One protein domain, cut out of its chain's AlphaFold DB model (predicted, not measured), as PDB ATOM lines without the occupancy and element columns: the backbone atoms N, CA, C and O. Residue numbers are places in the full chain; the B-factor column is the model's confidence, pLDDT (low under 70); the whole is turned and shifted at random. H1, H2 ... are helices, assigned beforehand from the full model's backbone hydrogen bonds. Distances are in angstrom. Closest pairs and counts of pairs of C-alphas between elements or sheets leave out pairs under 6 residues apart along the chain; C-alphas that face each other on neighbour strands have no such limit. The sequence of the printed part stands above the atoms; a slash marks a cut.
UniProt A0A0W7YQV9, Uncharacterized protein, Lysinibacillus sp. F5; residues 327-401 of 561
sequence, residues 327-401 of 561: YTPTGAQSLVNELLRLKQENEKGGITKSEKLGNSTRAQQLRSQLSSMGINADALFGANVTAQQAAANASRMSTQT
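AT A GLANCE: This is residues 327 to 401 of the 561 residues of an uncharacterized protein of Lysinibacillus sp. F5 (UniProt A0A0W7YQV9). H2, the longest helix, and H1 form a long helical hairpin; shorter H4 lies along H1, and little H3 sits between H2 and H4, closing a ring of four. Residues 348 to 354, around the hairpin's turn, stick out. The 75 printed residues hold four named helices, H1 to H4 in order, and no named strand: all helix, compact, radius of gyration of the C-alphas 12.1 A, spans 41 by 21 by 18 A.

IN THESE COORDINATES: Find C-alpha 353 at (-4.008, 106.310, -44.420); H2 runs 28.8 A to residue 372. H1, residues 332 to 347, starts at (-2.364, 78.181, -42.141) and spans 22.6 A. H3 is residues 377 to 381, 5.3 A; H4, residues 387 to 396, 14.7 A.

HOW THE PARTS SIT: H2 touches H1, opposite ways at a shallow tilt of 21 degrees; the closest C-alphas, Leu 339 and Ala 363, are 5.7 A apart. H1 touches H4, opposite ways at 18 degrees, closest C-alphas Lys 343 and Ala 387, 5.2 A. With residues 367 to 371 alone, H2 touches H3, closest C-alphas Arg 367 and Ala 377, 5.2 A. H3 touches H4; H2 and H4 are apart. Every O i to N i+4 pair is within hydrogen-bond range in H1, H2 and H3, but 4 of 6 in H4.

THE WHOLE: The farthest C-alphas, Gly 350 and Thr 401, are 41.8 A apart. The printed part has no cut, its three links are tight, and residues 399 to 401 have pLDDT under 70.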
ATOM      1  N   TYR A 327      -9.932  69.857 -40.134       75.25
ATOM      2  CA  TYR A 327      -8.488  69.943 -40.373       75.25
ATOM      3  C   TYR A 327      -8.056  71.397 -40.585       75.25
ATOM      4  O   TYR A 327      -8.686  72.136 -41.342       75.25
ATOM      5  N   THR A 328      -6.976  71.808 -39.916       84.31
ATOM      6  CA  THR A 328      -6.277  73.068 -40.206       84.31
ATOM      7  C   THR A 328      -4.973  72.732 -40.926       84.31
ATOM      8  O   THR A 328      -4.113  72.098 -40.313       84.31
ATOM      9  N   PRO A 329      -4.787  73.147 -42.190       82.50
ATOM     10  CA  PRO A 329      -3.575  72.824 -42.925       82.50
ATOM     11  C   PRO A 329      -2.316  73.388 -42.269       82.50
ATOM     12  O   PRO A 329      -2.292  74.528 -41.793       82.50
ATOM     13  N   THR A 330      -1.247  72.589 -42.267       83.00
ATOM     14  CA  THR A 330       0.063  73.007 -41.755       83.00
ATOM     15  C   THR A 330       0.498  74.305 -42.440       83.00
ATOM     16  O   THR A 330       0.504  74.403 -43.663       83.00
ATOM     17  N   GLY A 331       0.838  75.325 -41.650       86.94
ATOM     18  CA  GLY A 331       1.196  76.660 -42.145       86.94
ATOM     19  C   GLY A 331       0.053  77.683 -42.132       86.94
ATOM     20  O   GLY A 331       0.332  78.869 -41.958       86.94
ATOM     21  N   ALA A 332      -1.219  77.260 -42.178       92.94
ATOM     22  CA  ALA A 332      -2.364  78.181 -42.141       92.94
ATOM     23  C   ALA A 332      -2.386  79.028 -40.861       92.94
ATOM     24  O   ALA A 332      -2.653  80.225 -40.894       92.94
ATOM     25  N   GLN A 333      -2.034  78.419 -39.728       92.19
ATOM     26  CA  GLN A 333      -2.017  79.082 -38.423       92.19
ATOM     27  C   GLN A 333      -1.025  80.254 -38.368       92.19
ATOM     28  O   GLN A 333      -1.318  81.285 -37.768       92.19
ATOM     29  N   SER A 334       0.121  80.131 -39.048       95.06
ATOM     30  CA  SER A 334       1.103  81.217 -39.159       95.06
ATOM     31  C   SER A 334       0.536  82.393 -39.959       95.06
ATOM     32  O   SER A 334       0.594  83.540 -39.515       95.06
ATOM     33  N   LEU A 335      -0.103  82.099 -41.098       95.81
ATOM     34  CA  LEU A 335      -0.738  83.109 -41.948       95.81
ATOM     35  C   LEU A 335      -1.878  83.835 -41.221       95.81
ATOM     36  O   LEU A 335      -2.033  85.044 -41.370       95.81
ATOM     37  N   VAL A 336      -2.650  83.120 -40.400       95.62
ATOM     38  CA  VAL A 336      -3.743  83.695 -39.595       95.62
ATOM     39  C   VAL A 336      -3.222  84.589 -38.490       95.62
ATOM     40  O   VAL A 336      -3.771  85.668 -38.286       95.62
ATOM     41  N   ASN A 337      -2.151  84.187 -37.806       96.19
ATOM     42  CA  ASN A 337      -1.525  85.020 -36.783       96.19
ATOM     43  C   ASN A 337      -0.999  86.330 -37.384       96.19
ATOM     44  O   ASN A 337      -1.219  87.400 -36.814       96.19
ATOM     45  N   GLU A 338      -0.380  86.268 -38.565       97.25
ATOM     46  CA  GLU A 338       0.066  87.465 -39.284       97.25
ATOM     47  C   GLU A 338      -1.119  88.333 -39.739       97.25
ATOM     48  O   GLU A 338      -1.098  89.557 -39.604       97.25
ATOM     49  N   LEU A 339      -2.203  87.709 -40.204       97.00
ATOM     50  CA  LEU A 339      -3.425  88.417 -40.571       97.00
ATOM     51  C   LEU A 339      -4.065  89.132 -39.367       97.00
ATOM     52  O   LEU A 339      -4.512  90.277 -39.488       97.00
ATOM     53  N   LEU A 340      -4.097  88.474 -38.205       97.00
ATOM     54  CA  LEU A 340      -4.573  89.053 -36.951       97.00
ATOM     55  C   LEU A 340      -3.713  90.244 -36.533       97.00
ATOM     56  O   LEU A 340      -4.266  91.281 -36.167       97.00
ATOM     57  N   ARG A 341      -2.384  90.126 -36.636       97.75
ATOM     58  CA  ARG A 341      -1.448  91.217 -36.336       97.75
ATOM     59  C   ARG A 341      -1.734  92.443 -37.206       97.75
ATOM     60  O   ARG A 341      -1.913  93.535 -36.673       97.75
ATOM     61  N   LEU A 342      -1.873  92.262 -38.523       97.38
ATOM     62  CA  LEU A 342      -2.201  93.352 -39.455       97.38
ATOM     63  C   LEU A 342      -3.561  94.002 -39.148       97.38
ATOM     64  O   LEU A 342      -3.713  95.216 -39.288       97.38
ATOM     65  N   LYS A 343      -4.557  93.215 -38.715       96.38
ATOM     66  CA  LYS A 343      -5.859  93.746 -38.279       96.38
ATOM     67  C   LYS A 343      -5.744  94.562 -36.993       96.38
ATOM     68  O   LYS A 343      -6.262  95.673 -36.949       96.38
ATOM     69  N   GLN A 344      -5.040  94.052 -35.984       96.88
ATOM     70  CA  GLN A 344      -4.816  94.764 -34.721       96.88
ATOM     71  C   GLN A 344      -4.069  96.083 -34.945       96.88
ATOM     72  O   GLN A 344      -4.435  97.105 -34.370       96.88
ATOM     73  N   GLU A 345      -3.064  96.086 -35.824       96.50
ATOM     74  CA  GLU A 345      -2.360  97.307 -36.223       96.50
ATOM     75  C   GLU A 345      -3.296  98.297 -36.910       96.50
ATOM     76  O   GLU A 345      -3.268  99.479 -36.583       96.50
ATOM     77  N   ASN A 346      -4.175  97.818 -37.798       96.50
ATOM     78  CA  ASN A 346      -5.132  98.673 -38.498       96.50
ATOM     79  C   ASN A 346      -6.181  99.331 -37.586       96.50
ATOM     80  O   ASN A 346      -6.689 100.415 -37.906       96.50
ATOM     81  N   GLU A 347      -6.495  98.678 -36.468       95.94
ATOM     82  CA  GLU A 347      -7.445  99.145 -35.458       95.94
ATOM     83  C   GLU A 347      -6.803 100.030 -34.388       95.94
ATOM     84  O   GLU A 347      -7.470 100.908 -33.837       95.94
ATOM     85  N   LYS A 348      -5.502  99.861 -34.123       92.94
ATOM     86  CA  LYS A 348      -4.752 100.728 -33.215       92.94
ATOM     87  C   LYS A 348      -4.671 102.124 -33.838       92.94
ATOM     88  O   LYS A 348      -3.980 102.351 -34.828       92.94
ATOM     89  N   GLY A 349      -5.433 103.073 -33.293       90.00
ATOM     90  CA  GLY A 349      -5.416 104.462 -33.756       90.00
ATOM     91  C   GLY A 349      -3.990 105.031 -33.816       90.00
ATOM     92  O   GLY A 349      -3.138 104.656 -33.015       90.00
ATOM     93  N   GLY A 350      -3.730 105.934 -34.768       93.62
ATOM     94  CA  GLY A 350      -2.428 106.605 -34.920       93.62
ATOM     95  C   GLY A 350      -1.622 106.236 -36.171       93.62
ATOM     96  O   GLY A 350      -0.645 106.913 -36.458       93.62
ATOM     97  N   ILE A 351      -2.042 105.236 -36.950       96.38
ATOM     98  CA  ILE A 351      -1.450 104.940 -38.266       96.38
ATOM     99  C   ILE A 351      -2.050 105.803 -39.384       96.38
ATOM    100  O   ILE A 351      -3.246 106.124 -39.404       96.38
ATOM    101  N   THR A 352      -1.209 106.158 -40.348       96.94
ATOM    102  CA  THR A 352      -1.573 106.968 -41.512       96.94
ATOM    103  C   THR A 352      -2.478 106.201 -42.483       96.94
ATOM    104  O   THR A 352      -2.523 104.969 -42.509       96.94
ATOM    105  N   LYS A 353      -3.191 106.927 -43.356       95.69
ATOM    106  CA  LYS A 353      -4.008 106.310 -44.420       95.69
ATOM    107  C   LYS A 353      -3.177 105.416 -45.352       95.69
ATOM    108  O   LYS A 353      -3.674 104.386 -45.798       95.69
ATOM    109  N   SER A 354      -1.927 105.796 -45.625       95.00
ATOM    110  CA  SER A 354      -1.027 105.027 -46.491       95.00
ATOM    111  C   SER A 354      -0.612 103.700 -45.851       95.00
ATOM    112  O   SER A 354      -0.608 102.671 -46.521       95.00
ATOM    113  N   GLU A 355      -0.316 103.693 -44.550       96.31
ATOM    114  CA  GLU A 355       0.009 102.464 -43.810       96.31
ATOM    115  C   GLU A 355      -1.195 101.528 -43.728       96.31
ATOM    116  O   GLU A 355      -1.060 100.333 -43.997       96.31
ATOM    117  N   LYS A 356      -2.394 102.074 -43.467       95.62
ATOM    118  CA  LYS A 356      -3.645 101.298 -43.506       95.62
ATOM    119  C   LYS A 356      -3.839 100.603 -44.848       95.62
ATOM    120  O   LYS A 356      -4.187  99.423 -44.883       95.62
ATOM    121  N   LEU A 357      -3.594 101.319 -45.947       95.12
ATOM    122  CA  LEU A 357      -3.687 100.757 -47.290       95.12
ATOM    123  C   LEU A 357      -2.661  99.633 -47.496       95.12
ATOM    124  O   LEU A 357      -3.035  98.549 -47.936       95.12
ATOM    125  N   GLY A 358      -1.399  99.846 -47.109       96.25
ATOM    126  CA  GLY A 358      -0.345  98.829 -47.207       96.25
ATOM    127  C   GLY A 358      -0.655  97.555 -46.411       96.25
ATOM    128  O   GLY A 358      -0.532  96.446 -46.936       96.25
ATOM    129  N   ASN A 359      -1.128  97.705 -45.173       96.31
ATOM    130  CA  ASN A 359      -1.561  96.590 -44.331       96.31
ATOM    131  C   ASN A 359      -2.768  95.861 -44.925       96.31
ATOM    132  O   ASN A 359      -2.815  94.631 -44.906       96.31
ATOM    133  N   SER A 360      -3.728  96.599 -45.492       96.19
ATOM    134  CA  SER A 360      -4.895  96.004 -46.146       96.19
ATOM    135  C   SER A 360      -4.495  95.169 -47.367       96.19
ATOM    136  O   SER A 360      -4.979  94.047 -47.508       96.19
ATOM    137  N   THR A 361      -3.558  95.651 -48.191       96.94
ATOM    138  CA  THR A 361      -3.023  94.908 -49.345       96.94
ATOM    139  C   THR A 361      -2.322  93.616 -48.918       96.94
ATOM    140  O   THR A 361      -2.602  92.554 -49.474       96.94
ATOM    141  N   ARG A 362      -1.462  93.665 -47.888       97.44
ATOM    142  CA  ARG A 362      -0.804  92.461 -47.338       97.44
ATOM    143  C   ARG A 362      -1.818  91.468 -46.770       97.44
ATOM    144  O   ARG A 362      -1.734  90.274 -47.041       97.44
ATOM    145  N   ALA A 363      -2.823  91.957 -46.042       97.19
ATOM    146  CA  ALA A 363      -3.890  91.112 -45.516       97.19
ATOM    147  C   ALA A 363      -4.694  90.430 -46.636       97.19
ATOM    148  O   ALA A 363      -5.154  89.304 -46.467       97.19
ATOM    149  N   GLN A 364      -4.858  91.085 -47.786       97.00
ATOM    150  CA  GLN A 364      -5.538  90.517 -48.950       97.00
ATOM    151  C   GLN A 364      -4.713  89.397 -49.604       97.00
ATOM    152  O   GLN A 364      -5.268  88.362 -49.968       97.00
ATOM    153  N   GLN A 365      -3.384  89.544 -49.662       96.31
ATOM    154  CA  GLN A 365      -2.476  88.481 -50.115       96.31
ATOM    155  C   GLN A 365      -2.528  87.253 -49.193       96.31
ATOM    156  O   GLN A 365      -2.651  86.130 -49.676       96.31
ATOM    157  N   LEU A 366      -2.512  87.458 -47.872       96.69
ATOM    158  CA  LEU A 366      -2.634  86.371 -46.891       96.69
ATOM    159  C   LEU A 366      -3.995  85.667 -46.975       96.69
ATOM    160  O   LEU A 366      -4.051  84.441 -46.925       96.69
ATOM    161  N   ARG A 367      -5.090  86.418 -47.157       96.75
ATOM    162  CA  ARG A 367      -6.425  85.837 -47.392       96.75
ATOM    163  C   ARG A 367      -6.463  84.991 -48.660       96.75
ATOM    164  O   ARG A 367      -7.001  83.892 -48.622       96.75
ATOM    165  N   SER A 368      -5.833  85.447 -49.744       95.69
ATOM    166  CA  SER A 368      -5.714  84.659 -50.977       95.69
ATOM    167  C   SER A 368      -4.919  83.367 -50.764       95.69
ATOM    168  O   SER A 368      -5.310  82.327 -51.289       95.69
ATOM    169  N   GLN A 369      -3.835  83.405 -49.982       95.06
ATOM    170  CA  GLN A 369      -3.063  82.205 -49.635       95.06
ATOM    171  C   GLN A 369      -3.896  81.234 -48.790       95.06
ATOM    172  O   GLN A 369      -3.982  80.057 -49.124       95.06
ATOM    173  N   LEU A 370      -4.593  81.720 -47.762       93.88
ATOM    174  CA  LEU A 370      -5.500  80.900 -46.950       93.88
ATOM    175  C   LEU A 370      -6.631  80.288 -47.792       93.88
ATOM    176  O   LEU A 370      -6.923  79.102 -47.650       93.88
ATOM    177  N   SER A 371      -7.203  81.051 -48.727       92.19
ATOM    178  CA  SER A 371      -8.215  80.548 -49.662       92.19
ATOM    179  C   SER A 371      -7.674  79.452 -50.575       92.19
ATOM    180  O   SER A 371      -8.386  78.485 -50.835       92.19
ATOM    181  N   SER A 372      -6.417  79.550 -51.020       89.12
ATOM    182  CA  SER A 372      -5.770  78.476 -51.789       89.12
ATOM    183  C   SER A 372      -5.536  77.201 -50.966       89.12
ATOM    184  O   SER A 372      -5.446  76.115 -51.528       89.12
ATOM    185  N   MET A 373      -5.509  77.318 -49.633       86.81
ATOM    186  CA  MET A 373      -5.423  76.200 -48.686       86.81
ATOM    187  C   MET A 373      -6.811  75.659 -48.289       86.81
ATOM    188  O   MET A 373      -6.914  74.857 -47.365       86.81
ATOM    189  N   GLY A 374      -7.883  76.108 -48.955       84.50
ATOM    190  CA  GLY A 374      -9.261  75.677 -48.709       84.50
ATOM    191  C   GLY A 374      -9.983  76.424 -47.581       84.50
ATOM    192  O   GLY A 374     -11.160  76.170 -47.338       84.50
ATOM    193  N   ILE A 375      -9.326  77.368 -46.904       90.62
ATOM    194  CA  ILE A 375      -9.927  78.142 -45.813       90.62
ATOM    195  C   ILE A 375     -10.725  79.308 -46.395       90.62
ATOM    196  O   ILE A 375     -10.170  80.149 -47.098       90.62
ATOM    197  N   ASN A 376     -12.008  79.433 -46.042       91.88
ATOM    198  CA  ASN A 376     -12.832  80.578 -46.442       91.88
ATOM    199  C   ASN A 376     -12.434  81.853 -45.669       91.88
ATOM    200  O   ASN A 376     -13.082  82.277 -44.707       91.88
ATOM    201  N   ALA A 377     -11.315  82.446 -46.076       93.19
ATOM    202  CA  ALA A 377     -10.667  83.531 -45.360       93.19
ATOM    203  C   ALA A 377     -11.429  84.861 -45.464       93.19
ATOM    204  O   ALA A 377     -11.306  85.701 -44.573       93.19
ATOM    205  N   ASP A 378     -12.236  85.054 -46.508       92.81
ATOM    206  CA  ASP A 378     -13.037  86.269 -46.670       92.81
ATOM    207  C   ASP A 378     -14.239  86.293 -45.723       92.81
ATOM    208  O   ASP A 378     -14.506  87.329 -45.113       92.81
ATOM    209  N   ALA A 379     -14.910  85.155 -45.510       92.88
ATOM    210  CA  ALA A 379     -15.993  85.064 -44.530       92.88
ATOM    211  C   ALA A 379     -15.477  85.194 -43.086       92.88
ATOM    212  O   ALA A 379     -16.101  85.848 -42.250       92.88
ATOM    213  N   LEU A 380     -14.328  84.580 -42.790       93.62
ATOM    214  CA  LEU A 380     -13.783  84.520 -41.431       93.62
ATOM    215  C   LEU A 380     -12.966  85.761 -41.056       93.62
ATOM    216  O   LEU A 380     -12.951  86.156 -39.888       93.62
ATOM    217  N   PHE A 381     -12.300  86.388 -42.028       96.44
ATOM    218  CA  PHE A 381     -11.332  87.455 -41.786       96.44
ATOM    219  C   PHE A 381     -11.426  88.636 -42.770       96.44
ATOM    220  O   PHE A 381     -10.460  89.397 -42.925       96.44
ATOM    221  N   GLY A 382     -12.580  88.826 -43.411       94.62
ATOM    222  CA  GLY A 382     -12.853  89.926 -44.338       94.62
ATOM    223  C   GLY A 382     -12.618  91.323 -43.748       94.62
ATOM    224  O   GLY A 382     -12.418  91.506 -42.544       94.62
ATOM    225  N   ALA A 383     -12.617  92.349 -44.603       93.25
ATOM    226  CA  ALA A 383     -12.331  93.734 -44.199       93.25
ATOM    227  C   ALA A 383     -13.337  94.301 -43.174       93.25
ATOM    228  O   ALA A 383     -12.989  95.180 -42.395       93.25
ATOM    229  N   ASN A 384     -14.556  93.764 -43.155       93.88
ATOM    230  CA  ASN A 384     -15.648  94.087 -42.237       93.88
ATOM    231  C   ASN A 384     -15.575  93.354 -40.882       93.88
ATOM    232  O   ASN A 384     -16.408  93.605 -40.017       93.88
ATOM    233  N   VAL A 385     -14.613  92.447 -40.693       95.56
ATOM    234  CA  VAL A 385     -14.429  91.685 -39.451       95.56
ATOM    235  C   VAL A 385     -13.389  92.386 -38.580       95.56
ATOM    236  O   VAL A 385     -12.254  92.578 -39.021       95.56
ATOM    237  N   THR A 386     -13.741  92.739 -37.345       97.12
ATOM    238  CA  THR A 386     -12.784  93.353 -36.399       97.12
ATOM    239  C   THR A 386     -11.676  92.376 -35.989       97.12
ATOM    240  O   THR A 386     -11.838  91.164 -36.132       97.12
ATOM    241  N   ALA A 387     -10.552  92.845 -35.448       96.19
ATOM    242  CA  ALA A 387      -9.469  91.983 -34.980       96.19
ATOM    243  C   ALA A 387      -9.940  91.031 -33.872       96.19
ATOM    244  O   ALA A 387      -9.535  89.871 -33.837       96.19
ATOM    245  N   GLN A 388     -10.847  91.492 -33.006       95.62
ATOM    246  CA  GLN A 388     -11.429  90.668 -31.947       95.62
ATOM    247  C   GLN A 388     -12.369  89.587 -32.504       95.62
ATOM    248  O   GLN A 388     -12.287  88.432 -32.088       95.62
ATOM    249  N   GLN A 389     -13.212  89.917 -33.488       95.06
ATOM    250  CA  GLN A 389     -14.035  88.918 -34.183       95.06
ATOM    251  C   GLN A 389     -13.177  87.939 -34.994       95.06
ATOM    252  O   GLN A 389     -13.443  86.742 -34.990       95.06
ATOM    253  N   ALA A 390     -12.114  88.422 -35.642       94.88
ATOM    254  CA  ALA A 390     -11.151  87.595 -36.360       94.88
ATOM    255  C   ALA A 390     -10.454  86.599 -35.418       94.88
ATOM    256  O   ALA A 390     -10.311  85.430 -35.768       94.88
ATOM    257  N   ALA A 391     -10.087  87.027 -34.205       94.19
ATOM    258  CA  ALA A 391      -9.544  86.145 -33.171       94.19
ATOM    259  C   ALA A 391     -10.532  85.040 -32.776       94.19
ATOM    260  O   ALA A 391     -10.149  83.877 -32.678       94.19
ATOM    261  N   ALA A 392     -11.811  85.387 -32.603       92.25
ATOM    262  CA  ALA A 392     -12.858  84.412 -32.310       92.25
ATOM    263  C   ALA A 392     -13.120  83.457 -33.489       92.25
ATOM    264  O   ALA A 392     -13.374  82.274 -33.281       92.25
ATOM    265  N   ASN A 393     -13.017  83.945 -34.728       93.12
ATOM    266  CA  ASN A 393     -13.208  83.151 -35.941       93.12
ATOM    267  C   ASN A 393     -12.036  82.202 -36.234       93.12
ATOM    268  O   ASN A 393     -12.230  81.215 -36.943       93.12
ATOM    269  N   ALA A 394     -10.845  82.447 -35.679       89.88
ATOM    270  CA  ALA A 394      -9.669  81.604 -35.900       89.88
ATOM    271  C   ALA A 394      -9.874  80.147 -35.444       89.88
ATOM    272  O   ALA A 394      -9.323  79.234 -36.055       89.88
ATOM    273  N   SER A 395     -10.709  79.905 -34.427       84.12
ATOM    274  CA  SER A 395     -11.068  78.551 -33.976       84.12
ATOM    275  C   SER A 395     -12.036  77.826 -34.920       84.12
ATOM    276  O   SER A 395     -12.100  76.603 -34.905       84.12
ATOM    277  N   ARG A 396     -12.764  78.566 -35.766       84.62
ATOM    278  CA  ARG A 396     -13.724  78.045 -36.759       84.62
ATOM    279  C   ARG A 396     -13.098  77.813 -38.133       84.62
ATOM    280  O   ARG A 396     -13.793  77.464 -39.080       84.62
ATOM    281  N   MET A 397     -11.800  78.065 -38.248       83.69
ATOM    282  CA  MET A 397     -11.062  78.011 -39.503       83.69
ATOM    283  C   MET A 397     -10.889  76.591 -40.046       83.69
ATOM    284  O   MET A 397     -10.616  76.422 -41.233       83.69
ATOM    285  N   SER A 398     -11.028  75.578 -39.194       74.88
ATOM    286  CA  SER A 398     -10.885  74.195 -39.612       74.88
ATOM    287  C   SER A 398     -11.902  73.857 -40.696       74.88
ATOM    288  O   SER A 398     -13.115  73.926 -40.498       74.88
ATOM    289  N   THR A 399     -11.399  73.480 -41.864       64.81
ATOM    290  CA  THR A 399     -12.236  72.982 -42.947       64.81
ATOM    291  C   THR A 399     -12.762  71.610 -42.562       64.81
ATOM    292  O   THR A 399     -11.972  70.722 -42.223       64.81
ATOM    293  N   GLN A 400     -14.086  71.431 -42.631       62.38
ATOM    294  CA  GLN A 400     -14.666  70.093 -42.620       62.38
ATOM    295  C   GLN A 400     -14.097  69.317 -43.799       62.38
ATOM    296  O   GLN A 400     -14.215  69.763 -44.946       62.38
ATOM    297  N   THR A 401     -13.458  68.189 -43.504       63.50
ATOM    298  CA  THR A 401     -12.975  67.272 -44.535       63.50
ATOM    299  C   THR A 401     -14.176  66.735 -45.312       63.50
ATOM    300  O   THR A 401     -15.271  66.593 -44.764       63.50
TER     301      THR A 401